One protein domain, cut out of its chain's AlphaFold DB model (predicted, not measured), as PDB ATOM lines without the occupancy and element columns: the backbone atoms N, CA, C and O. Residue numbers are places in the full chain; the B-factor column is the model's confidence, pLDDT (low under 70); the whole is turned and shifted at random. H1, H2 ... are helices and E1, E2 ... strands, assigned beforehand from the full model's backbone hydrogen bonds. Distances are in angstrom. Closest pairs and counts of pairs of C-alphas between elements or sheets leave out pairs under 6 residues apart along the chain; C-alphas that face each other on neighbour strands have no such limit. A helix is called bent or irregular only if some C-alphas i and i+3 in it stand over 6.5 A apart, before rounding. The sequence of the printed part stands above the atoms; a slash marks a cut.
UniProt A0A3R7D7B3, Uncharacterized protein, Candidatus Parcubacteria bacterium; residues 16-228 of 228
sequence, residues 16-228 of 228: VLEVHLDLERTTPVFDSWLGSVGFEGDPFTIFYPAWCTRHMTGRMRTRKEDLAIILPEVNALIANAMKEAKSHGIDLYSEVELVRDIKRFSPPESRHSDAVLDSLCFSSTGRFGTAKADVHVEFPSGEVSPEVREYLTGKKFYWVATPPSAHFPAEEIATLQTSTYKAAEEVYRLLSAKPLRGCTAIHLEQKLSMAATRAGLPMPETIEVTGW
ATOM      1  N   VAL A  16      10.902   7.439  86.960       77.69
ATOM      2  CA  VAL A  16       9.626   6.755  87.221       77.69
ATOM      3  C   VAL A  16       8.501   7.653  86.721       77.69
ATOM      4  O   VAL A  16       8.455   8.824  87.078       77.69
ATOM      5  N   LEU A  17       7.640   7.123  85.860       85.12
ATOM      6  CA  LEU A  17       6.374   7.738  85.484       85.12
ATOM      7  C   LEU A  17       5.283   7.110  86.351       85.12
ATOM      8  O   LEU A  17       5.096   5.891  86.319       85.12
ATOM      9  N   GLU A  18       4.580   7.938  87.106       87.94
ATOM     10  CA  GLU A  18       3.480   7.546  87.977       87.94
ATOM     11  C   GLU A  18       2.176   8.134  87.446       87.94
ATOM     12  O   GLU A  18       2.139   9.206  86.840       87.94
ATOM     13  N   VAL A  19       1.098   7.378  87.603       90.06
ATOM     14  CA  VAL A  19      -0.252   7.819  87.291       90.06
ATOM     15  C   VAL A  19      -1.102   7.577  88.520       90.06
ATOM     16  O   VAL A  19      -1.430   6.428  88.819       90.06
ATOM     17  N   HIS A  20      -1.471   8.653  89.197       90.38
ATOM     18  CA  HIS A  20      -2.338   8.634  90.365       90.38
ATOM     19  C   HIS A  20      -3.789   8.781  89.927       90.38
ATOM     20  O   HIS A  20      -4.091   9.602  89.056       90.38
ATOM     21  N   LEU A  21      -4.677   7.980  90.512       91.94
ATOM     22  CA  LEU A  21      -6.123   8.034  90.335       91.94
ATOM     23  C   LEU A  21      -6.798   8.171  91.705       91.94
ATOM     24  O   LEU A  21      -6.704   7.264  92.530       91.94
ATOM     25  N   ASP A  22      -7.544   9.253  91.906       90.62
ATOM     26  CA  ASP A  22      -8.354   9.510  93.101       90.62
ATOM     27  C   ASP A  22      -9.845   9.399  92.780       90.62
ATOM     28  O   ASP A  22     -10.320  10.019  91.823       90.62
ATOM     29  N   LEU A  23     -10.597   8.615  93.566       91.25
ATOM     30  CA  LEU A  23     -11.988   8.248  93.262       91.25
ATOM     31  C   LEU A  23     -12.964   8.493  94.434       91.25
ATOM     32  O   LEU A  23     -12.712   8.076  95.564       91.25
ATOM     33  N   GLU A  24     -14.134   9.101  94.169       85.38
ATOM     34  CA  GLU A  24     -15.104   9.529  95.214       85.38
ATOM     35  C   GLU A  24     -15.981   8.383  95.723       85.38
ATOM     36  O   GLU A  24     -16.523   8.437  96.822       85.38
ATOM     37  N   ARG A  25     -16.118   7.334  94.916       82.31
ATOM     38  CA  ARG A  25     -16.755   6.045  95.199       82.31
ATOM     39  C   ARG A  25     -16.408   5.144  94.022       82.31
ATOM     40  O   ARG A  25     -16.662   5.528  92.886       82.31
ATOM     41  N   THR A  26     -15.864   3.960  94.269       85.19
ATOM     42  CA  THR A  26     -15.568   2.989  93.204       85.19
ATOM     43  C   THR A  26     -16.506   1.781  93.262       85.19
ATOM     44  O   THR A  26     -17.239   1.587  94.235       85.19
ATOM     45  N   THR A  27     -16.493   0.953  92.219       89.19
ATOM     46  CA  THR A  27     -17.175  -0.346  92.193       89.19
ATOM     47  C   THR A  27     -16.151  -1.467  92.015       89.19
ATOM     48  O   THR A  27     -15.138  -1.256  91.351       89.19
ATOM     49  N   PRO A  28     -16.408  -2.692  92.515       90.75
ATOM     50  CA  PRO A  28     -15.502  -3.822  92.293       90.75
ATOM     51  C   PRO A  28     -15.237  -4.115  90.808       90.75
ATOM     52  O   PRO A  28     -14.156  -4.570  90.448       90.75
ATOM     53  N   VAL A  29     -16.219  -3.841  89.940       92.12
ATOM     54  CA  VAL A  29     -16.085  -4.009  88.486       92.12
ATOM     55  C   VAL A  29     -15.102  -2.989  87.917       92.12
ATOM     56  O   VAL A  29     -14.208  -3.367  87.160       92.12
ATOM     57  N   PHE A  30     -15.233  -1.719  88.306       92.94
ATOM     58  CA  PHE A  30     -14.335  -0.662  87.852       92.94
ATOM     59  C   PHE A  30     -12.913  -0.838  88.405       92.94
ATOM     60  O   PHE A  30     -11.956  -0.771  87.639       92.94
ATOM     61  N   ASP A  31     -12.771  -1.191  89.686       90.94
ATOM     62  CA  ASP A  31     -11.479  -1.529  90.302       90.94
ATOM     63  C   ASP A  31     -10.813  -2.719  89.604       90.94
ATOM     64  O   ASP A  31      -9.615  -2.689  89.320       90.94
ATOM     65  N   SER A  32     -11.579  -3.767  89.279       91.06
ATOM     66  CA  SER A  32     -11.056  -4.915  88.536       91.06
ATOM     67  C   SER A  32     -10.615  -4.526  87.126       91.06
ATOM     68  O   SER A  32      -9.628  -5.069  86.624       91.06
ATOM     69  N   TRP A  33     -11.332  -3.610  86.471       91.44
ATOM     70  CA  TRP A  33     -10.946  -3.093  85.162       91.44
ATOM     71  C   TRP A  33      -9.658  -2.263  85.247       91.44
ATOM     72  O   TRP A  33      -8.715  -2.548  84.505       91.44
ATOM     73  N   LEU A  34      -9.560  -1.332  86.201       90.94
ATOM     74  CA  LEU A  34      -8.345  -0.559  86.491       90.94
ATOM     75  C   LEU A  34      -7.153  -1.482  86.799       90.94
ATOM     76  O   LEU A  34      -6.073  -1.338  86.220       90.94
ATOM     77  N   GLY A  35      -7.378  -2.517  87.609       88.38
ATOM     78  CA  GLY A  35      -6.405  -3.573  87.884       88.38
ATOM     79  C   GLY A  35      -5.974  -4.343  86.637       88.38
ATOM     80  O   GLY A  35      -4.812  -4.728  86.517       88.38
ATOM     81  N   SER A  36      -6.861  -4.546  85.660       87.38
ATOM     82  CA  SER A  36      -6.515  -5.225  84.404       87.38
ATOM     83  C   SER A  36      -5.596  -4.394  83.499       87.38
ATOM     84  O   SER A  36      -4.794  -4.972  82.763       87.38
ATOM     85  N   VAL A  37      -5.660  -3.060  83.596       83.50
ATOM     86  CA  VAL A  37      -4.837  -2.127  82.804       83.50
ATOM     87  C   VAL A  37      -3.591  -1.626  83.548       83.50
ATOM     88  O   VAL A  37      -2.699  -1.056  82.922       83.50
ATOM     89  N   GLY A  38      -3.467  -1.943  84.839       82.00
ATOM     90  CA  GLY A  38      -2.238  -1.775  85.618       82.00
ATOM     91  C   GLY A  38      -2.245  -0.731  86.702       82.00
ATOM     92  O   GLY A  38      -1.183  -0.311  87.124       82.00
ATOM     93  N   PHE A  39      -3.416  -0.369  87.197       87.38
ATOM     94  CA  PHE A  39      -3.498   0.371  88.445       87.38
ATOM     95  C   PHE A  39      -3.581  -0.590  89.622       87.38
ATOM     96  O   PHE A  39      -4.334  -1.566  89.602       87.38
ATOM     97  N   GLU A  40      -2.821  -0.294  90.660       85.75
ATOM     98  CA  GLU A  40      -2.828  -1.011  91.925       85.75
ATOM     99  C   GLU A  40      -3.445  -0.103  92.987       85.75
ATOM    100  O   GLU A  40      -3.307   1.115  92.931       85.75
ATOM    101  N   GLY A  41      -4.196  -0.675  93.927       81.38
ATOM    102  CA  GLY A  41      -4.743   0.114  95.027       81.38
ATOM    103  C   GLY A  41      -3.640   0.450  96.020       81.38
ATOM    104  O   GLY A  41      -3.018  -0.473  96.546       81.38
ATOM    105  N   ASP A  42      -3.443   1.731  96.312       76.69
ATOM    106  CA  ASP A  42      -2.488   2.140  97.340       76.69
ATOM    107  C   ASP A  42      -3.136   2.041  98.731       76.69
ATOM    108  O   ASP A  42      -4.355   2.205  98.876       76.69
ATOM    109  N   PRO A  43      -2.348   1.752  99.781       71.62
ATOM    110  CA  PRO A  43      -2.891   1.505 101.108       71.62
ATOM    111  C   PRO A  43      -3.301   2.784 101.849       71.62
ATOM    112  O   PRO A  43      -3.771   2.662 102.972       71.62
ATOM    113  N   PHE A  44      -3.135   3.987 101.281       74.56
ATOM    114  CA  PHE A  44      -3.379   5.259 101.971       74.56
ATOM    115  C   PHE A  44      -4.715   5.294 102.727       74.56
ATOM    116  O   PHE A  44      -5.762   4.909 102.210       74.56
ATOM    117  N   THR A  45      -4.664   5.752 103.980       68.69
ATOM    118  CA  THR A  45      -5.845   5.837 104.868       68.69
ATOM    119  C   THR A  45      -6.368   7.254 105.036       68.69
ATOM    120  O   THR A  45      -7.501   7.447 105.474       68.69
ATOM    121  N   ILE A  46      -5.553   8.243 104.673       72.81
ATOM    122  CA  ILE A  46      -5.904   9.657 104.652       72.81
ATOM    123  C   ILE A  46      -5.773  10.109 103.207       72.81
ATOM    124  O   ILE A  46      -4.676  10.063 102.653       72.81
ATOM    125  N   PHE A  47      -6.885  10.530 102.609       69.06
ATOM    126  CA  PHE A  47      -6.905  11.021 101.239       69.06
ATOM    127  C   PHE A  47      -6.976  12.542 101.218       69.06
ATOM    128  O   PHE A  47      -7.761  13.163 101.942       69.06
ATOM    129  N   TYR A  48      -6.178  13.136 100.342       67.69
ATOM    130  CA  TYR A  48      -6.338  14.519  99.941       67.69
ATOM    131  C   TYR A  48      -6.452  14.546  98.417       67.69
ATOM    132  O   TYR A  48      -5.506  14.127  97.759       67.69
ATOM    133  N   PRO A  49      -7.580  15.000  97.841       73.62
ATOM    134  CA  PRO A  49      -8.741  15.627  98.486       73.62
ATOM    135  C   PRO A  49      -9.576  14.707  99.398       73.62
ATOM    136  O   PRO A  49      -9.741  13.526  99.117       73.62
ATOM    137  N   ALA A  50     -10.212  15.270 100.434       80.38
ATOM    138  CA  ALA A  50     -10.985  14.512 101.435       80.38
ATOM    139  C   ALA A  50     -12.254  13.805 100.904       80.38
ATOM    140  O   ALA A  50     -12.854  13.007 101.620       80.38
ATOM    141  N   TRP A  51     -12.693  14.114  99.679       85.06
ATOM    142  CA  TRP A  51     -13.793  13.395  99.027       85.06
ATOM    143  C   TRP A  51     -13.355  12.029  98.489       85.06
ATOM    144  O   TRP A  51     -14.190  11.153  98.280       85.06
ATOM    145  N   CYS A  52     -12.056  11.833  98.263       86.50
ATOM    146  CA  CYS A  52     -11.524  10.588  97.743       86.50
ATOM    147  C   CYS A  52     -11.685   9.461  98.780       86.50
ATOM    148  O   CYS A  52     -11.425   9.625  99.970       86.50
ATOM    149  N   THR A  53     -12.148   8.306  98.307       86.88
ATOM    150  CA  THR A  53     -12.354   7.080  99.100       86.88
ATOM    151  C   THR A  53     -11.430   5.946  98.666       86.88
ATOM    152  O   THR A  53     -11.342   4.918  99.340       86.88
ATOM    153  N   ARG A  54     -10.763   6.114  97.521       87.56
ATOM    154  CA  ARG A  54      -9.890   5.124  96.908       87.56
ATOM    155  C   ARG A  54      -8.816   5.844  96.106       87.56
ATOM    156  O   ARG A  54      -9.154   6.593  95.199       87.56
ATOM    157  N   HIS A  55      -7.558   5.546  96.410       87.44
ATOM    158  CA  HIS A  55      -6.412   5.933  95.597       87.44
ATOM    159  C   HIS A  55      -5.881   4.698  94.876       87.44
ATOM    160  O   HIS A  55      -5.737   3.627  95.484       87.44
ATOM    161  N   MET A  56      -5.622   4.822  93.582       88.56
ATOM    162  CA  MET A  56      -4.963   3.785  92.802       88.56
ATOM    163  C   MET A  56      -3.826   4.391  92.003       88.56
ATOM    164  O   MET A  56      -4.003   5.435  91.382       88.56
ATOM    165  N   THR A  57      -2.700   3.696  91.951       86.94
ATOM    166  CA  THR A  57      -1.518   4.183  91.252       86.94
ATOM    167  C   THR A  57      -1.062   3.160  90.229       86.94
ATOM    168  O   THR A  57      -1.031   1.957  90.483       86.94
ATOM    169  N   GLY A  58      -0.740   3.636  89.033       87.06
ATOM    170  CA  GLY A  58      -0.056   2.870  88.003       87.06
ATOM    171  C   GLY A  58       1.348   3.429  87.834       87.06
ATOM    172  O   GLY A  58       1.518   4.642  87.781       87.06
ATOM    173  N   ARG A  59       2.367   2.571  87.767       83.62
ATOM    174  CA  ARG A  59       3.768   3.017  87.736       83.62
ATOM    175  C   ARG A  59       4.520   2.324  86.615       83.62
ATOM    176  O   ARG A  59       4.362   1.126  86.391       83.62
ATOM    177  N   MET A  60       5.396   3.058  85.943       79.75
ATOM    178  CA  MET A  60       6.340   2.480  84.993       79.75
ATOM    179  C   MET A  60       7.690   3.188  85.053       79.75
ATOM    180  O   MET A  60       7.774   4.405  85.182       79.75
ATOM    181  N   ARG A  61       8.779   2.431  84.920       75.69
ATOM    182  CA  ARG A  61      10.100   3.024  84.682       75.69
ATOM    183  C   ARG A  61      10.273   3.285  83.196       75.69
ATOM    184  O   ARG A  61       9.977   2.421  82.375       75.69
ATOM    185  N   THR A  62      10.772   4.467  82.864       73.38
ATOM    186  CA  THR A  62      10.989   4.902  81.486       73.38
ATOM    187  C   THR A  62      12.266   5.724  81.369       73.38
ATOM    188  O   THR A  62      12.692   6.385  82.322       73.38
ATOM    189  N   ARG A  63      12.903   5.687  80.197       74.62
ATOM    190  CA  ARG A  63      14.003   6.597  79.887       74.62
ATOM    191  C   ARG A  63      13.444   7.935  79.436       74.62
ATOM    192  O   ARG A  63      12.334   8.031  78.913       74.62
ATOM    193  N   LYS A  64      14.234   8.988  79.613       75.44
ATOM    194  CA  LYS A  64      13.798  10.351  79.301       75.44
ATOM    195  C   LYS A  64      13.493  10.525  77.808       75.44
ATOM    196  O   LYS A  64      12.559  11.238  77.457       75.44
ATOM    197  N   GLU A  65      14.265   9.873  76.946       77.12
ATOM    198  CA  GLU A  65      14.102   9.876  75.492       77.12
ATOM    199  C   GLU A  65      12.818   9.178  75.017       77.12
ATOM    200  O   GLU A  65      12.246   9.583  74.007       77.12
ATOM    201  N   ASP A  66      12.312   8.205  75.779       78.81
ATOM    202  CA  ASP A  66      11.125   7.424  75.418       78.81
ATOM    203  C   ASP A  66       9.812   8.121  75.829       78.81
ATOM    204  O   ASP A  66       8.725   7.741  75.384       78.81
ATOM    205  N   LEU A  67       9.883   9.186  76.642       78.50
ATOM    206  CA  LEU A  67       8.708   9.924  77.128       78.50
ATOM    207  C   LEU A  67       7.828  10.456  75.991       78.50
ATOM    208  O   LEU A  67       6.604  10.437  76.106       78.50
ATOM    209  N   ALA A  68       8.425  10.900  74.882       80.38
ATOM    210  CA  ALA A  68       7.672  11.419  73.739       80.38
ATOM    211  C   ALA A  68       6.761  10.359  73.087       80.38
ATOM    212  O   ALA A  68       5.747  10.714  72.490       80.38
ATOM    213  N   ILE A  69       7.114   9.077  73.220       80.75
ATOM    214  CA  ILE A  69       6.359   7.940  72.679       80.75
ATOM    215  C   ILE A  69       5.354   7.427  73.719       80.75
ATOM    216  O   ILE A  69       4.206   7.150  73.383       80.75
ATOM    217  N   ILE A  70       5.760   7.363  74.989       81.75
ATOM    218  CA  ILE A  70       4.960   6.776  76.075       81.75
ATOM    219  C   ILE A  70       3.834   7.704  76.542       81.75
ATOM    220  O   ILE A  70       2.727   7.241  76.810       81.75
ATOM    221  N   LEU A  71       4.076   9.016  76.634       85.06
ATOM    222  CA  LEU A  71       3.075   9.952  77.158       85.06
ATOM    223  C   LEU A  71       1.764   9.966  76.353       85.06
ATOM    224  O   LEU A  71       0.705  10.011  76.981       85.06
ATOM    225  N   PRO A  72       1.765   9.905  75.007       86.06
ATOM    226  CA  PRO A  72       0.534   9.720  74.241       86.06
ATOM    227  C   PRO A  72      -0.262   8.467  74.633       86.06
ATOM    228  O   PRO A  72      -1.481   8.549  74.768       86.06
ATOM    229  N   GLU A  73       0.405   7.332  74.855       86.50
ATOM    230  CA  GLU A  73      -0.253   6.076  75.242       86.50
ATOM    231  C   GLU A  73      -0.849   6.159  76.650       86.50
ATOM    232  O   GLU A  73      -2.000   5.773  76.865       86.50
ATOM    233  N   VAL A  74      -0.107   6.740  77.596       88.88
ATOM    234  CA  VAL A  74      -0.577   6.969  78.969       88.88
ATOM    235  C   VAL A  74      -1.762   7.934  78.989       88.88
ATOM    236  O   VAL A  74      -2.783   7.645  79.609       88.88
ATOM    237  N   ASN A  75      -1.697   9.038  78.243       89.44
ATOM    238  CA  ASN A  75      -2.816   9.974  78.137       89.44
ATOM    239  C   ASN A  75      -4.049   9.332  77.476       89.44
ATOM    240  O   ASN A  75      -5.175   9.620  77.879       89.44
ATOM    241  N   ALA A  76      -3.865   8.440  76.495       89.69
ATOM    242  CA  ALA A  76      -4.967   7.681  75.903       89.69
ATOM    243  C   ALA A  76      -5.591   6.699  76.908       89.69
ATOM    244  O   ALA A  76      -6.818   6.587  76.981       89.69
ATOM    245  N   LEU A  77      -4.773   6.026  77.723       90.38
ATOM    246  CA  LEU A  77      -5.244   5.169  78.810       90.38
ATOM    247  C   LEU A  77      -6.054   5.964  79.842       90.38
ATOM    248  O   LEU A  77      -7.143   5.535  80.220       90.38
ATOM    249  N   ILE A  78      -5.584   7.148  80.235       93.25
ATOM    250  CA  ILE A  78      -6.292   8.030  81.173       93.25
ATOM    251  C   ILE A  78      -7.590   8.545  80.565       93.25
ATOM    252  O   ILE A  78      -8.622   8.533  81.228       93.25
ATOM    253  N   ALA A  79      -7.592   8.939  79.290       92.69
ATOM    254  CA  ALA A  79      -8.817   9.340  78.604       92.69
ATOM    255  C   ALA A  79      -9.862   8.209  78.594       92.69
ATOM    256  O   ALA A  79     -11.050   8.460  78.813       92.69
ATOM    257  N   ASN A  80      -9.422   6.960  78.406       93.19
ATOM    258  CA  ASN A  80     -10.289   5.788  78.512       93.19
ATOM    259  C   ASN A  80     -10.786   5.573  79.949       93.19
ATOM    260  O   ASN A  80     -11.982   5.370  80.132       93.19
ATOM    261  N   ALA A  81      -9.918   5.693  80.960       93.12
ATOM    262  CA  ALA A  81     -10.305   5.591  82.370       93.12
ATOM    263  C   ALA A  81     -11.314   6.670  82.778       93.12
ATOM    264  O   ALA A  81     -12.300   6.370  83.440       93.12
ATOM    265  N   MET A  82     -11.136   7.905  82.307       94.81
ATOM    266  CA  MET A  82     -12.075   9.010  82.509       94.81
ATOM    267  C   MET A  82     -13.429   8.744  81.846       94.81
ATOM    268  O   MET A  82     -14.474   9.051  82.417       94.81
ATOM    269  N   LYS A  83     -13.429   8.200  80.623       94.62
ATOM    270  CA  LYS A  83     -14.658   7.845  79.902       94.62
ATOM    271  C   LYS A  83     -15.407   6.718  80.606       94.62
ATOM    272  O   LYS A  83     -16.628   6.793  80.719       94.62
ATOM    273  N   GLU A  84     -14.683   5.709  81.070       94.44
ATOM    274  CA  GLU A  84     -15.258   4.591  81.807       94.44
ATOM    275  C   GLU A  84     -15.777   5.065  83.170       94.44
ATOM    276  O   GLU A  84     -16.948   4.888  83.460       94.44
ATOM    277  N   ALA A  85     -15.009   5.824  83.953       94.31
ATOM    278  CA  ALA A  85     -15.497   6.404  85.209       94.31
ATOM    279  C   ALA A  85     -16.822   7.172  85.024       94.31
ATOM    280  O   ALA A  85     -17.782   6.948  85.761       94.31
ATOM    281  N   LYS A  86     -16.933   7.988  83.966       93.69
ATOM    282  CA  LYS A  86     -18.183   8.682  83.609       93.69
ATOM    283  C   LYS A  86     -19.347   7.736  83.322       93.69
ATOM    284  O   LYS A  86     -20.468   8.053  83.712       93.69
ATOM    285  N   SER A  87     -19.118   6.613  82.636       93.19
ATOM    286  CA  SER A  87     -20.182   5.644  82.326       93.19
ATOM    287  C   SER A  87     -20.708   4.943  83.584       93.19
ATOM    288  O   SER A  87     -21.884   4.591  83.632       93.19
ATOM    289  N   HIS A  88     -19.872   4.829  84.621       90.75
ATOM    290  CA  HIS A  88     -20.230   4.297  85.941       90.75
ATOM    291  C   HIS A  88     -20.698   5.369  86.940       90.75
ATOM    292  O   HIS A  88     -21.034   5.034  88.074       90.75
ATOM    293  N   GLY A  89     -20.730   6.650  86.553       92.00
ATOM    294  CA  GLY A  89     -21.077   7.753  87.458       92.00
ATOM    295  C   GLY A  89     -20.053   7.976  88.578       92.00
ATOM    296  O   GLY A  89     -20.417   8.431  89.660       92.00
ATOM    297  N   ILE A  90     -18.791   7.626  88.331       92.94
ATOM    298  CA  ILE A  90     -17.675   7.755  89.265       92.94
ATOM    299  C   ILE A  90     -16.980   9.091  89.021       92.94
ATOM    300  O   ILE A  90     -16.569   9.391  87.896       92.94
ATOM    301  N   ASP A  91     -16.820   9.876  90.084       93.56
ATOM    302  CA  ASP A  91     -15.932  11.031  90.067       93.56
ATOM    303  C   ASP A  91     -14.490  10.560  90.241       93.56
ATOM    304  O   ASP A  91     -14.162   9.865  91.205       93.56
ATOM    305  N   LEU A  92     -13.662  10.898  89.250       93.44
ATOM    306  CA  LEU A  92     -12.273  10.477  89.155       93.44
ATOM    307  C   LEU A  92     -11.405  11.678  88.802       93.44
ATOM    308  O   LEU A  92     -11.684  12.434  87.862       93.44
ATOM    309  N   TYR A  93     -10.330  11.812  89.559       92.00
ATOM    310  CA  TYR A  93      -9.242  12.733  89.318       92.00
ATOM    311  C   TYR A  93      -7.968  11.945  88.993       92.00
ATOM    312  O   TYR A  93      -7.761  10.866  89.538       92.00
ATOM    313  N   SER A  94      -7.155  12.439  88.058       92.69
ATOM    314  CA  SER A  94      -5.905  11.789  87.669       92.69
ATOM    315  C   SER A  94      -4.758  12.775  87.526       92.69
ATOM    316  O   SER A  94      -4.930  13.848  86.941       92.69
ATOM    317  N   GLU A  95      -3.584  12.345  87.983       92.31
ATOM    318  CA  GLU A  95      -2.291  13.004  87.796       92.31
ATOM    319  C   GLU A  95      -1.346  12.068  87.063       92.31
ATOM    320  O   GLU A  95      -1.264  10.890  87.393       92.31
ATOM    321  N   VAL A  96      -0.630  12.595  86.072       91.75
ATOM    322  CA  VAL A  96       0.543  11.943  85.491       91.75
ATOM    323  C   VAL A  96       1.762  12.678  85.985       91.75
ATOM    324  O   VAL A  96       1.929  13.865  85.691       91.75
ATOM    325  N   GLU A  97       2.628  11.963  86.678       91.81
ATOM    326  CA  GLU A  97       3.790  12.519  87.344       91.81
ATOM    327  C   GLU A  97       5.056  11.816  86.890       91.81
ATOM    328  O   GLU A  97       5.078  10.635  86.558       91.81
ATOM    329  N   LEU A  98       6.136  12.577  86.822       89.62
ATOM    330  CA  LEU A  98       7.458  12.056  86.539       89.62
ATOM    331  C   LEU A  98       8.327  12.307  87.756       89.62
ATOM    332  O   LEU A  98       8.661  13.460  88.029       89.62
ATOM    333  N   VAL A  99       8.756  11.246  88.426       88.56
ATOM    334  CA  VAL A  99       9.735  11.329  89.505       88.56
ATOM    335  C   VAL A  99      11.068  11.758  88.904       88.56
ATOM    336  O   VAL A  99      11.708  11.027  88.138       88.56
ATOM    337  N   ARG A 100      11.457  12.993  89.210       86.88
ATOM    338  CA  ARG A 100      12.651  13.646  88.670       86.88
ATOM    339  C   ARG A 100      13.877  13.331  89.495       86.88
ATOM    340  O   ARG A 100      14.946  13.158  88.917       86.88
ATOM    341  N   ASP A 101      13.713  13.289  90.810       87.88
ATOM    342  CA  ASP A 101      14.796  13.007  91.737       87.88
ATOM    343  C   ASP A 101      14.251  12.450  93.058       87.88
ATOM    344  O   ASP A 101      13.128  12.754  93.462       87.88
ATOM    345  N   ILE A 102      15.068  11.631  93.719       87.75
ATOM    346  CA  ILE A 102      14.800  11.069  95.041       87.75
ATOM    347  C   ILE A 102      16.074  11.205  95.867       87.75
ATOM    348  O   ILE A 102      17.073  10.515  95.625       87.75
ATOM    349  N   LYS A 103      16.017  12.016  96.923       89.25
ATOM    350  CA  LYS A 103      17.065  12.061  97.939       89.25
ATOM    351  C   LYS A 103      16.671  11.181  99.114       89.25
ATOM    352  O   LYS A 103      15.788  11.542  99.879       89.25
ATOM    353  N   ARG A 104      17.360  10.050  99.293       88.31
ATOM    354  CA  ARG A 104      17.220   9.206 100.492       88.31
ATOM    355  C   ARG A 104      18.213   9.620 101.573       88.31
ATOM    356  O   ARG A 104      19.363   9.957 101.272       88.31
ATOM    357  N   PHE A 105      17.773   9.540 102.818       84.00
ATOM    358  CA  PHE A 105      18.572   9.772 104.012       84.00
ATOM    359  C   PHE A 105      18.639   8.481 104.821       84.00
ATOM    360  O   PHE A 105      17.639   7.790 105.003       84.00
ATOM    361  N   SER A 106      19.829   8.144 105.308       71.44
ATOM    362  CA  SER A 106      19.960   7.114 106.337       71.44
ATOM    363  C   SER A 106      19.349   7.631 107.648       71.44
ATOM    364  O   SER A 106      19.438   8.837 107.905       71.44
ATOM    365  N   PRO A 107      18.773   6.762 108.500       56.00
ATOM    366  CA  PRO A 107      18.286   7.177 109.814       56.00
ATOM    367  C   PRO A 107      19.438   7.842 110.598       56.00
ATOM    368  O   PRO A 107      20.579   7.374 110.515       56.00
ATOM    369  N   PRO A 108      19.209   8.984 111.266       55.06
ATOM    370  CA  PRO A 108      20.228  10.027 111.282       55.06
ATOM    371  C   PRO A 108      21.241   9.945 112.428       55.06
ATOM    372  O   PRO A 108      20.885   9.949 113.605       55.06
ATOM    373  N   GLU A 109      22.522  10.081 112.078       43.34
ATOM    374  CA  GLU A 109      23.533  10.669 112.961       43.34
ATOM    375  C   GLU A 109      23.402  12.206 112.921       43.34
ATOM    376  O   GLU A 109      23.926  12.892 112.048       43.34
ATOM    377  N   SER A 110      22.629  12.745 113.868       43.69
ATOM    378  CA  SER A 110      22.695  14.110 114.419       43.69
ATOM    379  C   SER A 110      23.150  15.258 113.489       43.69
ATOM    380  O   SER A 110      24.321  15.637 113.514       43.69
ATOM    381  N   ARG A 111      22.219  15.890 112.754       53.53
ATOM    382  CA  ARG A 111      22.213  17.335 112.393       53.53
ATOM    383  C   ARG A 111      20.920  17.663 111.625       53.53
ATOM    384  O   ARG A 111      20.870  17.527 110.410       53.53
ATOM    385  N   HIS A 112      19.888  18.112 112.339       64.25
ATOM    386  CA  HIS A 112      18.598  18.525 111.765       64.25
ATOM    387  C   HIS A 112      18.259  19.956 112.175       64.25
ATOM    388  O   HIS A 112      18.603  20.373 113.282       64.25
ATOM    389  N   SER A 113      17.592  20.694 111.289       66.44
ATOM    390  CA  SER A 113      17.153  22.070 111.518       66.44
ATOM    391  C   SER A 113      15.775  22.270 110.911       66.44
ATOM    392  O   SER A 113      15.616  22.080 109.709       66.44
ATOM    393  N   ASP A 114      14.830  22.764 111.707       68.50
ATOM    394  CA  ASP A 114      13.463  22.983 111.234       68.50
ATOM    395  C   ASP A 114      13.318  24.305 110.460       68.50
ATOM    396  O   ASP A 114      12.451  24.416 109.618       68.50
ATOM    397  N   ALA A 115      14.234  25.272 110.606       76.62
ATOM    398  CA  ALA A 115      14.175  26.577 109.918       76.62
ATOM    399  C   ALA A 115      14.523  26.568 108.403       76.62
ATOM    400  O   ALA A 115      14.822  27.606 107.812       76.62
ATOM    401  N   VAL A 116      14.570  25.404 107.752       82.88
ATOM    402  CA  VAL A 116      15.142  25.255 106.397       82.88
ATOM    403  C   VAL A 116      14.321  25.926 105.282       82.88
ATOM    404  O   VAL A 116      14.903  26.366 104.293       82.88
ATOM    405  N   LEU A 117      13.002  26.069 105.447       90.88
ATOM    406  CA  LEU A 117      12.088  26.714 104.488       90.88
ATOM    407  C   LEU A 117      11.711  28.158 104.873       90.88
ATOM    408  O   LEU A 117      10.777  28.727 104.309       90.88
ATOM    409  N   ASP A 118      12.379  28.772 105.851       89.81
ATOM    410  CA  ASP A 118      11.988  30.104 106.351       89.81
ATOM    411  C   ASP A 118      12.350  31.257 105.414       89.81
ATOM    412  O   ASP A 118      11.761  32.329 105.514       89.81
ATOM    413  N   SER A 119      13.238  31.025 104.448       88.94
ATOM    414  CA  SER A 119      13.552  31.990 103.389       88.94
ATOM    415  C   SER A 119      12.511  32.048 102.265       88.94
ATOM    416  O   SER A 119      12.655  32.855 101.349       88.94
ATOM    417  N   LEU A 120      11.499  31.177 102.293       92.38
ATOM    418  CA  LEU A 120      10.478  31.061 101.255       92.38
ATOM    419  C   LEU A 120       9.117  31.547 101.762       92.38
ATOM    420  O   LEU A 120       8.728  31.308 102.907       92.38
ATOM    421  N   CYS A 121       8.376  32.218 100.886       92.44
ATOM    422  CA  CYS A 121       6.974  32.566 101.066       92.44
ATOM    423  C   CYS A 121       6.087  31.537 100.359       92.44
ATOM    424  O   CYS A 121       6.445  31.061  99.283       92.44
ATOM    425  N   PHE A 122       4.939  31.215 100.959       93.56
ATOM    426  CA  PHE A 122       4.000  30.202 100.478       93.56
ATOM    427  C   PHE A 122       2.591  30.798 100.434       93.56
ATOM    428  O   PHE A 122       2.038  31.164 101.474       93.56
ATOM    429  N   SER A 123       1.991  30.870  99.248       91.00
ATOM    430  CA  SER A 123       0.620  31.355  99.054       91.00
ATOM    431  C   SER A 123      -0.221  30.366  98.263       91.00
ATOM    432  O   SER A 123       0.191  29.861  97.225       91.00
ATOM    433  N   SER A 124      -1.431  30.095  98.744       89.56
ATOM    434  CA  SER A 124      -2.349  29.169  98.088       89.56
ATOM    435  C   SER A 124      -3.001  29.775  96.846       89.56
ATOM    436  O   SER A 124      -3.460  30.917  96.855       89.56
ATOM    437  N   THR A 125      -3.125  28.967  95.798       80.44
ATOM    438  CA  THR A 125      -3.887  29.248  94.580       80.44
ATOM    439  C   THR A 125      -4.826  28.074  94.280       80.44
ATOM    440  O   THR A 125      -4.450  26.908  94.364       80.44
ATOM    441  N   GLY A 126      -6.086  28.372  93.958       69.50
ATOM    442  CA  GLY A 126      -7.156  27.366  93.868       69.50
ATOM    443  C   GLY A 126      -7.584  27.007  92.445       69.50
ATOM    444  O   GLY A 126      -8.779  26.887  92.189       69.50
ATOM    445  N   ARG A 127      -6.663  26.915  91.478       76.44
ATOM    446  CA  ARG A 127      -7.026  26.666  90.071       76.44
ATOM    447  C   ARG A 127      -6.744  25.218  89.667       76.44
ATOM    448  O   ARG A 127      -5.670  24.680  89.899       76.44
ATOM    449  N   PHE A 128      -7.711  24.582  89.011       76.19
ATOM    450  CA  PHE A 128      -7.509  23.242  88.461       76.19
ATOM    451  C   PHE A 128      -6.354  23.236  87.448       76.19
ATOM    452  O   PHE A 128      -6.255  24.134  86.608       76.19
ATOM    453  N   GLY A 129      -5.497  22.215  87.507       75.88
ATOM    454  CA  GLY A 129      -4.406  22.033  86.548       75.88
ATOM    455  C   GLY A 129      -3.227  23.002  86.708       75.88
ATOM    456  O   GLY A 129      -2.323  23.008  85.862       75.88
ATOM    457  N   THR A 130      -3.224  23.858  87.740       86.06
ATOM    458  CA  THR A 130      -2.115  24.799  87.954       86.06
ATOM    459  C   THR A 130      -0.929  24.194  88.668       86.06
ATOM    460  O   THR A 130       0.166  24.712  88.481       86.06
ATOM    461  N   ALA A 131      -1.109  23.101  89.410       88.81
ATOM    462  CA  ALA A 131       0.011  22.361  89.963       88.81
ATOM    463  C   ALA A 131       0.907  21.844  88.826       88.81
ATOM    464  O   ALA A 131       0.427  21.359  87.797       88.81
ATOM    465  N   LYS A 132       2.218  22.021  88.981       92.88
ATOM    466  CA  LYS A 132       3.243  21.625  87.999       92.88
ATOM    467  C   LYS A 132       4.266  20.662  88.563       92.88
ATOM    468  O   LYS A 132       4.977  20.034  87.782       92.88
ATOM    469  N   ALA A 133       4.378  20.585  89.880       94.44
ATOM    470  CA  ALA A 133       5.339  19.728  90.534       94.44
ATOM    471  C   ALA A 133       4.998  19.567  92.004       94.44
ATOM    472  O   ALA A 133       4.543  20.534  92.626       94.44
ATOM    473  N   ASP A 134       5.328  18.402  92.532       94.19
ATOM    474  CA  ASP A 134       5.146  18.055  93.924       94.19
ATOM    475  C   ASP A 134       6.507  17.841  94.589       94.19
ATOM    476  O   ASP A 134       7.486  17.407  93.972       94.19
ATOM    477  N   VAL A 135       6.570  18.214  95.865       95.25
ATOM    478  CA  VAL A 135       7.659  17.825  96.759       95.25
ATOM    479  C   VAL A 135       7.062  16.968  97.858       95.25
ATOM    480  O   VAL A 135       6.255  17.466  98.646       95.25
ATOM    481  N   HIS A 136       7.483  15.710  97.917       93.69
ATOM    482  CA  HIS A 136       7.102  14.782  98.977       93.69
ATOM    483  C   HIS A 136       8.238  14.685  99.986       93.69
ATOM    484  O   HIS A 136       9.396  14.536  99.600       93.69
ATOM    485  N   VAL A 137       7.919  14.781 101.271       93.19
ATOM    486  CA  VAL A 137       8.854  14.561 102.377       93.19
ATOM    487  C   VAL A 137       8.358  13.357 103.156       93.19
ATOM    488  O   VAL A 137       7.273  13.403 103.735       93.19
ATOM    489  N   GLU A 138       9.143  12.289 103.141       90.69
ATOM    490  CA  GLU A 138       8.806  11.012 103.757       90.69
ATOM    491  C   GLU A 138       9.393  10.909 105.159       90.69
ATOM    492  O   GLU A 138      10.533  11.317 105.419       90.69
ATOM    493  N   PHE A 139       8.615  10.304 106.047       89.00
ATOM    494  CA  PHE A 139       8.993   9.996 107.415       89.00
ATOM    495  C   PHE A 139       8.509   8.592 107.792       89.00
ATOM    496  O   PHE A 139       7.474   8.148 107.287       89.00
ATOM    497  N   PRO A 140       9.177   7.910 108.738       85.62
ATOM    498  CA  PRO A 140       8.637   6.700 109.336       85.62
ATOM    499  C   PRO A 140       7.325   7.010 110.062       85.62
ATOM    500  O   PRO A 140       7.212   8.000 110.794       85.62
ATOM    501  N   SER A 141       6.329   6.150 109.886       82.44
ATOM    502  CA  SER A 141       5.025   6.335 110.515       82.44
ATOM    503  C   SER A 141       5.106   6.365 112.035       82.44
ATOM    504  O   SER A 141       5.649   5.461 112.666       82.44
ATOM    505  N   GLY A 142       4.470   7.374 112.630       81.38
ATOM    506  CA  GLY A 142       4.432   7.577 114.075       81.38
ATOM    507  C   GLY A 142       5.691   8.227 114.648       81.38
ATOM    508  O   GLY A 142       5.719   8.510 115.844       81.38
ATOM    509  N   GLU A 143       6.706   8.505 113.823       84.50
ATOM    510  CA  GLU A 143       7.961   9.131 114.258       84.50
ATOM    511  C   GLU A 143       8.027  10.638 113.952       84.50
ATOM    512  O   GLU A 143       8.947  11.324 114.404       84.50
ATOM    513  N   VAL A 144       7.038  11.189 113.234       87.44
ATOM    514  CA  VAL A 144       6.973  12.631 112.952       87.44
ATOM    515  C   VAL A 144       6.603  13.403 114.214       87.44
ATOM    516  O   VAL A 144       5.480  13.287 114.720       87.44
ATOM    517  N   SER A 145       7.526  14.238 114.693       88.62
ATOM    518  CA  SER A 145       7.274  15.074 115.865       88.62
ATOM    519  C   SER A 145       6.198  16.138 115.579       88.62
ATOM    520  O   SER A 145       6.079  16.602 114.437       88.62
ATOM    521  N   PRO A 146       5.406  16.552 116.588       90.12
ATOM    522  CA  PRO A 146       4.394  17.594 116.419       90.12
ATOM    523  C   PRO A 146       4.956  18.894 115.839       90.12
ATOM    524  O   PRO A 146       4.313  19.511 114.997       90.12
ATOM    525  N   GLU A 147       6.180  19.271 116.209       90.38
ATOM    526  CA  GLU A 147       6.831  20.489 115.723       90.38
ATOM    527  C   GLU A 147       7.106  20.430 114.216       90.38
ATOM    528  O   GLU A 147       6.862  21.405 113.511       90.38
ATOM    529  N   VAL A 148       7.556  19.279 113.697       91.00
ATOM    530  CA  VAL A 148       7.759  19.081 112.251       91.00
ATOM    531  C   VAL A 148       6.423  19.130 111.511       91.00
ATOM    532  O   VAL A 148       6.337  19.731 110.437       91.00
ATOM    533  N   ARG A 149       5.364  18.550 112.093       90.62
ATOM    534  CA  ARG A 149       4.010  18.625 111.523       90.62
ATOM    535  C   ARG A 149       3.510  20.051 111.435       90.62
ATOM    536  O   ARG A 149       3.128  20.489 110.354       90.62
ATOM    537  N   GLU A 150       3.538  20.769 112.552       92.19
ATOM    538  CA  GLU A 150       3.110  22.164 112.632       92.19
ATOM    539  C   GLU A 150       3.925  23.045 111.687       92.19
ATOM    540  O   GLU A 150       3.353  23.873 110.976       92.19
ATOM    541  N   TYR A 151       5.239  22.818 111.611       93.38
ATOM    542  CA  TYR A 151       6.122  23.520 110.692       93.38
ATOM    543  C   TYR A 151       5.698  23.334 109.231       93.38
ATOM    544  O   TYR A 151       5.404  24.311 108.541       93.38
ATOM    545  N   LEU A 152       5.617  22.088 108.759       93.56
ATOM    546  CA  LEU A 152       5.277  21.770 107.370       93.56
ATOM    547  C   LEU A 152       3.850  22.205 107.010       93.56
ATOM    548  O   LEU A 152       3.636  22.781 105.943       93.56
ATOM    549  N   THR A 153       2.886  22.034 107.916       91.94
ATOM    550  CA  THR A 153       1.523  22.556 107.738       91.94
ATOM    551  C   THR A 153       1.511  24.085 107.659       91.94
ATOM    552  O   THR A 153       0.827  24.652 106.804       91.94
ATOM    553  N   GLY A 154       2.322  24.773 108.469       90.94
ATOM    554  CA  GLY A 154       2.548  26.217 108.358       90.94
ATOM    555  C   GLY A 154       3.127  26.634 106.999       90.94
ATOM    556  O   GLY A 154       2.794  27.704 106.491       90.94
ATOM    557  N   LYS A 155       3.920  25.761 106.365       93.38
ATOM    558  CA  LYS A 155       4.440  25.903 104.992       93.38
ATOM    559  C   LYS A 155       3.508  25.337 103.911       93.38
ATOM    560  O   LYS A 155       3.939  25.157 102.778       93.38
ATOM    561  N   LYS A 156       2.231  25.099 104.239       92.25
ATOM    562  CA  LYS A 156       1.173  24.637 103.319       92.25
ATOM    563  C   LYS A 156       1.336  23.212 102.780       92.25
ATOM    564  O   LYS A 156       0.623  22.843 101.851       92.25
ATOM    565  N   PHE A 157       2.203  22.395 103.376       92.81
ATOM    566  CA  PHE A 157       2.209  20.966 103.081       92.81
ATOM    567  C   PHE A 157       0.945  20.322 103.656       92.81
ATOM    568  O   PHE A 157       0.544  20.613 104.790       92.81
ATOM    569  N   TYR A 158       0.338  19.426 102.888       89.38
ATOM    570  CA  TYR A 158      -0.706  18.532 103.378       89.38
ATOM    571  C   TYR A 158      -0.114  17.153 103.656       89.38
ATOM    572  O   TYR A 158       0.920  16.786 103.105       89.38
ATOM    573  N   TRP A 159      -0.763  16.396 104.535       86.94
ATOM    574  CA  TRP A 159      -0.261  15.108 104.997       86.94
ATOM    575  C   TRP A 159      -1.062  13.963 104.396       86.94
ATOM    576  O   TRP A 159      -2.292  14.001 104.361       86.94
ATOM    577  N   VAL A 160      -0.342  12.931 103.979       81.94
ATOM    578  CA  VAL A 160      -0.863  11.645 103.535       81.94
ATOM    579  C   VAL A 160      -0.186  10.566 104.382       81.94
ATOM    580  O   VAL A 160       0.993  10.685 104.711       81.94
ATOM    581  N   ALA A 161      -0.925   9.532 104.780       76.75
ATOM    582  CA  ALA A 161      -0.396   8.459 105.622       76.75
ATOM    583  C   ALA A 161      -0.763   7.079 105.072       76.75
ATOM    584  O   ALA A 161      -1.930   6.818 104.738       76.75
ATOM    585  N   THR A 162       0.222   6.180 105.018       70.19
ATOM    586  CA  THR A 162      -0.003   4.757 104.748       70.19
ATOM    587  C   THR A 162      -0.166   3.984 106.063       70.19
ATOM    588  O   THR A 162       0.577   4.195 107.023       70.19
ATOM    589  N   PRO A 163      -1.142   3.068 106.159       64.06
ATOM    590  CA  PRO A 163      -1.207   2.108 107.242       64.06
ATOM    591  C   PRO A 163      -0.074   1.083 107.084       64.06
ATOM    592  O   PRO A 163       0.363   0.804 105.962       64.06
ATOM    593  N   PRO A 164       0.349   0.438 108.182       57.50
ATOM    594  CA  PRO A 164       1.286  -0.673 108.107       57.50
ATOM    595  C   PRO A 164       0.719  -1.792 107.224       57.50
ATOM    596  O   PRO A 164      -0.330  -2.362 107.530       57.50
ATOM    597  N   SER A 165       1.411  -2.133 106.137       59.19
ATOM    598  CA  SER A 165       1.078  -3.292 105.304       59.19
ATOM    599  C   SER A 165       2.332  -4.105 104.990       59.19
ATOM    600  O   SER A 165       3.447  -3.598 105.058       59.19
ATOM    601  N   ALA A 166       2.171  -5.379 104.627       44.31
ATOM    602  CA  ALA A 166       3.306  -6.244 104.285       44.31
ATOM    603  C   ALA A 166       4.076  -5.793 103.024       44.31
ATOM    604  O   ALA A 166       5.174  -6.288 102.776       44.31
ATOM    605  N   HIS A 167       3.502  -4.884 102.225       47.56
ATOM    606  CA  HIS A 167       4.047  -4.444 100.937       47.56
ATOM    607  C   HIS A 167       4.644  -3.032 100.962       47.56
ATOM    608  O   HIS A 167       5.474  -2.730 100.109       47.56
ATOM    609  N   PHE A 168       4.269  -2.198 101.935       51.66
ATOM    610  CA  PHE A 168       4.749  -0.823 102.059       51.66
ATOM    611  C   PHE A 168       5.122  -0.532 103.514       51.66
ATOM    612  O   PHE A 168       4.305  -0.819 104.400       51.66
ATOM    613  N   PRO A 169       6.318   0.027 103.785       59.69
ATOM    614  CA  PRO A 169       6.599   0.572 105.104       59.69
ATOM    615  C   PRO A 169       5.526   1.607 105.450       59.69
ATOM    616  O   PRO A 169       5.025   2.323 104.582       59.69
ATOM    617  N   ALA A 170       5.131   1.635 106.721       59.28
ATOM    618  CA  ALA A 170       4.237   2.673 107.195       59.28
ATOM    619  C   ALA A 170       5.000   4.001 107.108       59.28
ATOM    620  O   ALA A 170       6.017   4.184 107.781       59.28
ATOM    621  N   GLU A 171       4.515   4.892 106.259       77.38
ATOM    622  CA  GLU A 171       5.144   6.156 105.916       77.38
ATOM    623  C   GLU A 171       4.134   7.280 106.085       77.38
ATOM    624  O   GLU A 171       2.940   7.160 105.784       77.38
ATOM    625  N   GLU A 172       4.645   8.395 106.578       86.12
ATOM    626  CA  GLU A 172       3.934   9.656 106.596       86.12
ATOM    627  C   GLU A 172       4.597  10.588 105.607       86.12
ATOM    628  O   GLU A 172       5.802  10.826 105.669       86.12
ATOM    629  N   ILE A 173       3.794  11.087 104.678       88.88
ATOM    630  CA  ILE A 173       4.260  11.851 103.536       88.88
ATOM    631  C   ILE A 173       3.638  13.236 103.622       88.88
ATOM    632  O   ILE A 173       2.421  13.401 103.520       88.88
ATOM    633  N   ALA A 174       4.479  14.245 103.821       92.56
ATOM    634  CA  ALA A 174       4.079  15.631 103.652       92.56
ATOM    635  C   ALA A 174       4.277  16.027 102.191       92.56
ATOM    636  O   ALA A 174       5.395  15.969 101.683       92.56
ATOM    637  N   THR A 175       3.215  16.477 101.535       93.12
ATOM    638  CA  THR A 175       3.233  16.846 100.120       93.12
ATOM    639  C   THR A 175       2.957  18.332  99.943       93.12
ATOM    640  O   THR A 175       2.014  18.882 100.517       93.12
ATOM    641  N   LEU A 176       3.769  18.985  99.116       94.38
ATOM    642  CA  LEU A 176       3.561  20.354  98.651       94.38
ATOM    643  C   LEU A 176       3.348  20.352  97.138       94.38
ATOM    644  O   LEU A 176       4.292  20.069  96.404       94.38
ATOM    645  N   GLN A 177       2.156  20.742  96.676       93.56
ATOM    646  CA  GLN A 177       1.917  20.974  95.248       93.56
ATOM    647  C   GLN A 177       2.278  22.406  94.890       93.56
ATOM    648  O   GLN A 177       1.752  23.343  95.484       93.56
ATOM    649  N   THR A 178       3.139  22.603  93.901       94.44
ATOM    650  CA  THR A 178       3.628  23.933  93.519       94.44
ATOM    651  C   THR A 178       3.122  24.373  92.149       94.44
ATOM    652  O   THR A 178       2.904  23.561  91.249       94.44
ATOM    653  N   SER A 179       2.967  25.683  91.952       91.88
ATOM    654  CA  SER A 179       2.515  26.270  90.680       91.88
ATOM    655  C   SER A 179       3.561  26.231  89.563       91.88
ATOM    656  O   SER A 179       3.233  26.446  88.395       91.88
ATOM    657  N   THR A 180       4.829  25.964  89.892       93.00
ATOM    658  CA  THR A 180       5.920  25.848  88.918       93.00
ATOM    659  C   THR A 180       6.912  24.772  89.341       93.00
ATOM    660  O   THR A 180       7.214  24.627  90.520       93.00
ATOM    661  N   TYR A 181       7.514  24.078  88.373       93.19
ATOM    662  CA  TYR A 181       8.567  23.101  88.668       93.19
ATOM    663  C   TYR A 181       9.786  23.723  89.370       93.19
ATOM    664  O   TYR A 181      10.362  23.117  90.264       93.19
ATOM    665  N   LYS A 182      10.153  24.962  89.013       94.56
ATOM    666  CA  LYS A 182      11.284  25.676  89.627       94.56
ATOM    667  C   LYS A 182      11.055  25.957  91.119       94.56
ATOM    668  O   LYS A 182      11.994  25.869  91.900       94.56
ATOM    669  N   ALA A 183       9.819  26.277  91.507       94.38
ATOM    670  CA  ALA A 183       9.440  26.439  92.908       94.38
ATOM    671  C   ALA A 183       9.622  25.133  93.699       94.38
ATOM    672  O   ALA A 183      10.262  25.142  94.749       94.38
ATOM    673  N   ALA A 184       9.119  24.005  93.178       95.50
ATOM    674  CA  ALA A 184       9.345  22.695  93.793       95.50
ATOM    675  C   ALA A 184      10.835  22.343  93.873       95.50
ATOM    676  O   ALA A 184      11.303  21.907  94.918       95.50
ATOM    677  N   GLU A 185      11.601  22.584  92.807       95.75
ATOM    678  CA  GLU A 185      13.046  22.340  92.781       95.75
ATOM    679  C   GLU A 185      13.788  23.147  93.860       95.75
ATOM    680  O   GLU A 185      14.707  22.635  94.502       95.75
ATOM    681  N   GLU A 186      13.379  24.392  94.114       95.81
ATOM    682  CA  GLU A 186      13.961  25.219  95.173       95.81
ATOM    683  C   GLU A 186      13.681  24.656  96.573       95.81
ATOM    684  O   GLU A 186      14.613  24.516  97.371       95.81
ATOM    685  N   VAL A 187      12.429  24.279  96.847       96.25
ATOM    686  CA  VAL A 187      12.020  23.627  98.103       96.25
ATOM    687  C   VAL A 187      12.769  22.303  98.290       96.25
ATOM    688  O   VAL A 187      13.387  22.086  99.335       96.25
ATOM    689  N   TYR A 188      12.789  21.458  97.254       95.31
ATOM    690  CA  TYR A 188      13.513  20.189  97.219       95.31
ATOM    691  C   TYR A 188      14.996  20.379  97.540       95.31
ATOM    692  O   TYR A 188      15.542  19.673  98.387       95.31
ATOM    693  N   ARG A 189      15.659  21.354  96.909       94.38
ATOM    694  CA  ARG A 189      17.086  21.635  97.122       94.38
ATOM    695  C   ARG A 189      17.373  22.076  98.557       94.38
ATOM    696  O   ARG A 189      18.378  21.644  99.124       94.38
ATOM    697  N   LEU A 190      16.532  22.935  99.138       93.19
ATOM    698  CA  LEU A 190      16.703  23.402 100.518       93.19
ATOM    699  C   LEU A 190      16.558  22.247 101.513       93.19
ATOM    700  O   LEU A 190      17.472  22.026 102.312       93.19
ATOM    701  N   LEU A 191      15.477  21.469 101.409       92.62
ATOM    702  CA  LEU A 191      15.245  20.303 102.266       92.62
ATOM    703  C   LEU A 191      16.317  19.228 102.057       92.62
ATOM    704  O   LEU A 191      16.802  18.647 103.020       92.62
ATOM    705  N   SER A 192      16.769  19.012 100.820       90.94
ATOM    706  CA  SER A 192      17.813  18.027 100.519       90.94
ATOM    707  C   SER A 192      19.172  18.385 101.117       90.94
ATOM    708  O   SER A 192      19.934  17.500 101.507       90.94
ATOM    709  N   ALA A 193      19.494  19.679 101.185       89.88
ATOM    710  CA  ALA A 193      20.732  20.163 101.788       89.88
ATOM    711  C   ALA A 193      20.686  20.145 103.325       89.88
ATOM    712  O   ALA A 193      21.730  20.009 103.967       89.88
ATOM    713  N   LYS A 194      19.498  20.319 103.913       89.31
ATOM    714  CA  LYS A 194      19.266  20.353 105.363       89.31
ATOM    715  C   LYS A 194      17.927  19.666 105.690       89.31
ATOM    716  O   LYS A 194      16.924  20.362 105.846       89.31
ATOM    717  N   PRO A 195      17.894  18.326 105.788       88.00
ATOM    718  CA  PRO A 195      16.648  17.595 105.983       88.00
ATOM    719  C   PRO A 195      16.041  17.864 107.359       88.00
ATOM    720  O   PRO A 195      16.751  18.002 108.365       88.00
ATOM    721  N   LEU A 196      14.709  17.882 107.395       89.44
ATOM    722  CA  LEU A 196      13.936  17.955 108.631       89.44
ATOM    723  C   LEU A 196      14.219  16.737 109.517       89.44
ATOM    724  O   LEU A 196      14.682  15.689 109.054       89.44
ATOM    725  N   ARG A 197      13.965  16.877 110.819       86.00
ATOM    726  CA  ARG A 197      14.183  15.788 111.776       86.00
ATOM    727  C   ARG A 197      13.321  14.574 111.424       86.00
ATOM    728  O   ARG A 197      12.120  14.714 111.240       86.00
ATOM    729  N   GLY A 198      13.943  13.395 111.369       84.38
ATOM    730  CA  GLY A 198      13.249  12.130 111.091       84.38
ATOM    731  C   GLY A 198      12.886  11.902 109.619       84.38
ATOM    732  O   GLY A 198      12.315  10.867 109.303       84.38
ATOM    733  N   CYS A 199      13.222  12.833 108.720       89.19
ATOM    734  CA  CYS A 199      13.010  12.678 107.282       89.19
ATOM    735  C   CYS A 199      13.841  11.502 106.736       89.19
ATOM    736  O   CYS A 199      15.063  11.476 106.911       89.19
ATOM    737  N   THR A 200      13.203  10.563 106.039       88.19
ATOM    738  CA  THR A 200      13.841   9.390 105.409       88.19
ATOM    739  C   THR A 200      14.070   9.573 103.919       88.19
ATOM    740  O   THR A 200      15.057   9.060 103.385       88.19
ATOM    741  N   ALA A 201      13.220  10.337 103.237       89.00
ATOM    742  CA  ALA A 201      13.443  10.713 101.848       89.00
ATOM    743  C   ALA A 201      12.736  12.019 101.478       89.00
ATOM    744  O   ALA A 201      11.806  12.454 102.153       89.00
ATOM    745  N   ILE A 202      13.191  12.644 100.392       91.19
ATOM    746  CA  ILE A 202      12.477  13.729  99.720       91.19
ATOM    747  C   ILE A 202      12.406  13.401  98.232       91.19
ATOM    748  O   ILE A 202      13.433  13.074  97.627       91.19
ATOM    749  N   HIS A 203      11.219  13.502  97.642       91.69
ATOM    750  CA  HIS A 203      10.988  13.302  96.214       91.69
ATOM    751  C   HIS A 203      10.678  14.631  95.538       91.69
ATOM    752  O   HIS A 203       9.999  15.487  96.109       91.69
ATOM    753  N   LEU A 204      11.177  14.792  94.316       93.31
ATOM    754  CA  LEU A 204      10.777  15.860  93.413       93.31
ATOM    755  C   LEU A 204      10.058  15.245  92.221       93.31
ATOM    756  O   LEU A 204      10.671  14.534  91.419       93.31
ATOM    757  N   GLU A 205       8.784  15.572  92.076       92.38
ATOM    758  CA  GLU A 205       7.924  15.013  91.042       92.38
ATOM    759  C   GLU A 205       7.402  16.124  90.140       92.38
ATOM    760  O   GLU A 205       7.034  17.204  90.590       92.38
ATOM    761  N   GLN A 206       7.431  15.903  88.830       93.25
ATOM    762  CA  GLN A 206       6.914  16.852  87.852       93.25
ATOM    763  C   GLN A 206       5.538  16.391  87.376       93.25
ATOM    764  O   GLN A 206       5.444  15.349  86.730       93.25
ATOM    765  N   LYS A 207       4.504  17.220  87.558       92.75
ATOM    766  CA  LYS A 207       3.188  16.988  86.953       92.75
ATOM    767  C   LYS A 207       3.256  17.236  85.448       92.75
ATOM    768  O   LYS A 207       3.530  18.348  84.988       92.75
ATOM    769  N   LEU A 208       3.013  16.190  84.671       91.00
ATOM    770  CA  LEU A 208       3.008  16.217  83.211       91.00
ATOM    771  C   LEU A 208       1.612  16.487  82.653       91.00
ATOM    772  O   LEU A 208       1.465  17.253  81.700       91.00
ATOM    773  N   SER A 209       0.588  15.883  83.248       90.38
ATOM    774  CA  SER A 209      -0.807  16.140  82.902       90.38
ATOM    775  C   SER A 209      -1.720  15.870  84.093       90.38
ATOM    776  O   SER A 209      -1.381  15.128  85.010       90.38
ATOM    777  N   MET A 210      -2.878  16.525  84.087       91.31
ATOM    778  CA  MET A 210      -3.941  16.327  85.067       91.31
ATOM    779  C   MET A 210      -5.259  16.235  84.304       91.31
ATOM    780  O   MET A 210      -5.468  16.961  83.325       91.31
ATOM    781  N   ALA A 211      -6.157  15.366  84.745       92.06
ATOM    782  CA  ALA A 211      -7.471  15.205  84.144       92.06
ATOM    783  C   ALA A 211      -8.522  14.911  85.221       92.06
ATOM    784  O   ALA A 211      -8.214  14.410  86.295       92.06
ATOM    785  N   ALA A 212      -9.774  15.251  84.930       92.75
ATOM    786  CA  ALA A 212     -10.898  15.055  85.837       92.75
ATOM    787  C   ALA A 212     -12.157  14.685  85.053       92.75
ATOM    788  O   ALA A 212     -12.357  15.132  83.914       92.75
ATOM    789  N   THR A 213     -13.048  13.910  85.667       93.31
ATOM    790  CA  THR A 213     -14.336  13.548  85.058       93.31
ATOM    791  C   THR A 213     -15.226  14.770  84.838       93.31
ATOM    792  O   THR A 213     -15.943  14.843  83.836       93.31
ATOM    793  N   ARG A 214     -15.141  15.791  85.690       88.12
ATOM    794  CA  ARG A 214     -15.884  17.045  85.528       88.12
ATOM    795  C   ARG A 214     -15.090  18.249  86.010       88.12
ATOM    796  O   ARG A 214     -14.182  18.135  86.827       88.12
ATOM    797  N   ALA A 215     -15.471  19.419  85.507       80.38
ATOM    798  CA  ALA A 215     -14.942  20.679  86.003       80.38
ATOM    799  C   ALA A 215     -15.367  20.888  87.468       80.38
ATOM    800  O   ALA A 215     -16.524  20.652  87.820       80.38
ATOM    801  N   GLY A 216     -14.432  21.339  88.306       77.62
ATOM    802  CA  GLY A 216     -14.709  21.706  89.696       77.62
ATOM    803  C   GLY A 216     -14.727  20.552  90.700       77.62
ATOM    804  O   GLY A 216     -15.285  20.732  91.781       77.62
ATOM    805  N   LEU A 217     -14.136  19.390  90.385       84.88
ATOM    806  CA  LEU A 217     -13.751  18.456  91.451       84.88
ATOM    807  C   LEU A 217     -12.830  19.188  92.443       84.88
ATOM    808  O   LEU A 217     -11.950  19.928  91.989       84.88
ATOM    809  N   PRO A 218     -13.036  19.047  93.766       81.75
ATOM    810  CA  PRO A 218     -12.128  19.635  94.741       81.75
ATOM    811  C   PRO A 218     -10.721  19.070  94.555       81.75
ATOM    812  O   PRO A 218     -10.565  17.885  94.285       81.75
ATOM    813  N   MET A 219      -9.719  19.919  94.723       78.81
ATOM    814  CA  MET A 219      -8.320  19.634  94.418       78.81
ATOM    815  C   MET A 219      -7.432  20.129  95.552       78.81
ATOM    816  O   MET A 219      -7.813  21.115  96.195       78.81
ATOM    817  N   PRO A 220      -6.247  19.526  95.775       77.38
ATOM    818  CA  PRO A 220      -5.227  20.173  96.577       77.38
ATOM    819  C   PRO A 220      -4.957  21.587  96.059       77.38
ATOM    820  O   PRO A 220      -4.930  21.834  94.850       77.38
ATOM    821  N   GLU A 221      -4.796  22.535  96.980       83.88
ATOM    822  CA  GLU A 221      -4.406  23.885  96.598       83.88
ATOM    823  C   GLU A 221      -3.022  23.837  95.958       83.88
ATOM    824  O   GLU A 221      -2.094  23.213  96.470       83.88
ATOM    825  N   THR A 222      -2.876  24.530  94.836       88.69
ATOM    826  CA  THR A 222      -1.568  24.753  94.238       88.69
ATOM    827  C   THR A 222      -0.888  25.891  94.984       88.69
ATOM    828  O   THR A 222      -1.438  26.985  95.074       88.69
ATOM    829  N   ILE A 223       0.322  25.686  95.480       92.44
ATOM    830  CA  ILE A 223       1.061  26.684  96.247       92.44
ATOM    831  C   ILE A 223       2.023  27.451  95.335       92.44
ATOM    832  O   ILE A 223       2.844  26.884  94.614       92.44
ATOM    833  N   GLU A 224       1.929  28.770  95.358       92.19
ATOM    834  CA  GLU A 224       2.966  29.656  94.848       92.19
ATOM    835  C   GLU A 224       4.075  29.768  95.893       92.19
ATOM    836  O   GLU A 224       3.814  30.077  97.057       92.19
ATOM    837  N   VAL A 225       5.311  29.505  95.463       91.44
ATOM    838  CA  VAL A 225       6.504  29.638  96.300       91.44
ATOM    839  C   VAL A 225       7.388  30.733  95.724       91.44
ATOM    840  O   VAL A 225       7.736  30.695  94.541       91.44
ATOM    841  N   THR A 226       7.761  31.700  96.555       86.00
ATOM    842  CA  THR A 226       8.645  32.808  96.170       86.00
ATOM    843  C   THR A 226       9.729  33.021  97.221       86.00
ATOM    844  O   THR A 226       9.457  32.917  98.415       86.00
ATOM    845  N   GLY A 227      10.950  33.356  96.797       73.62
ATOM    846  CA  GLY A 227      11.984  33.862  97.703       73.62
ATOM    847  C   GLY A 227      11.671  35.292  98.149       73.62
ATOM    848  O   GLY A 227      11.072  36.052  97.384       73.62
ATOM    849  N   TRP A 228      12.041  35.627  99.384       52.34
ATOM    850  CA  TRP A 228      12.051  37.011  99.867       52.34
ATOM    851  C   TRP A 228      13.191  37.820  99.243       52.34
ATOM    852  O   TRP A 228      14.300  37.256  99.091       52.34
TER     853      TRP A 228
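This is residues 16 to 228 of the 228 residues of an uncharacterized protein of Candidatus Parcubacteria bacterium (UniProt A0A3R7D7B3). A seven-stranded antiparallel sheet, twisted and curled like part of a barrel, has helices packed on the outside of its curl: the long H2 over the E1, E3 and E8 part, H5 over E8 and E5, and H4 over E6 near one edge. A small two-stranded sheet of E4 and E9 packs beside E7 and H5, and the shorter H1 lies by the other edge strand, E2. The printed part has 213 residues with five named helices and nine named strands, in the order E1 H1 E2 H2 E3 H3 E4 E5 H4 E6 E7 H5 E8 E9, and its class is mixed, helices and strands. The large sheet runs E2 E1 E3 E8 E5 E7 E6. The whole is compact, with a radius of gyration of the C-alphas of 17.3 A and spans of 52 by 37 by 34 A.

E1, residues 16 to 23, is an inner strand, antiparallel to the edge strand E2, residues 54 to 62, with N 19 and O 58 2.8 A apart, and to E3, residues 92 to 104, with N 20 and O 95 2.9 A apart. H1, residues 28 to 37, is on the sheet and near E2. H1 is close to but not clearly touching H2, residues 64 to 87, at a shallow tilt of 18 degrees, opposite ways; their closest C-alphas, of Phe 30 and Ala 85, are 7.6 A apart. H2 is on the sheet, and its closest C-alpha to E3 is that of Ala 85, 6.5 A from Leu 92. E3 bends by 72 degrees at residue 100, and its antiparallel neighbour E8, residues 201 to 212, bends by 72 degrees at residue 208; N 98 and O 206 are 2.9 A apart. H3, residues 114 to 117, is not on the sheet and touches residues 187 to 191 of H5, residues 181 to 193; the closest C-alphas, of Val 116 and Leu 190, are 6.4 A apart. E4, residues 120 to 125, is antiparallel to E9, residues 222 to 227, with N 123 and O 224 3.0 A apart. E5, residues 133 to 140, is antiparallel to E8, with N 134 and O 205 2.8 A apart, and to E7, residues 171 to 178, with N 137 and O 174 2.8 A apart. E7 forms a hairpin with the edge strand E6, residues 158 to 161, with N 160 and O 173 2.8 A apart. H4, residues 146 to 154, has a height over the sheet of 9.5 A, lies over E6 and only just not over E7, on which 2 of its C-alphas fall, and runs along the strands, at 0 degrees to E6 on the local plane. On the same face as H4, H5 has a height over the sheet of 8.2 A, lies over E8 and E5, and runs along the strands, at 11 degrees to E5 on the local plane. With the sheet, H1, H4 and H5 make two layers, helices on one face of a sheet. E2, H2, E3, then E5, H4, E6, then E7, H5, E8 are split strand-helix-strand units, two strands running the same way with another between them, each with a right-handed crossover. The closest C-alphas of E7 and E9, of Thr 178 and Ile 223, are 4.6 A apart. Every O i to N i+4 pair is within hydrogen-bond range in H1, H4 and H5, 16 of 20 in H2, and H3 is too short for such a pair.

E1 begins at C-alpha 16 (9.626, 6.755, 87.221) and E9 ends at C-alpha 227 (11.984, 33.862, 97.703). H2 spans 34.4 A from C-alpha 64 (13.798, 10.351, 79.301), with a kink of 43 degrees near residue 71; it is irregular, but only just, with C-alphas 65 and 68 6.8 A apart. H3 is irregular, with C-alphas 114 and 117 7.8 A apart. E3 spans 31.6 A, E8 29.5 A and E2 26.0 A.

The C-alphas of Ser 87 and Ser 110, the two farthest apart, are 54.2 A from each other. The printed part has no cut. The link from H1 to E2, residues 38 to 53, is long; its residues 40 to 41 pair antiparallel with residues 56 to 57 of E2. The mean pLDDT of the printed part is 84.9, with 21 residues under 70, among them 107 to 114 and 163 to 170.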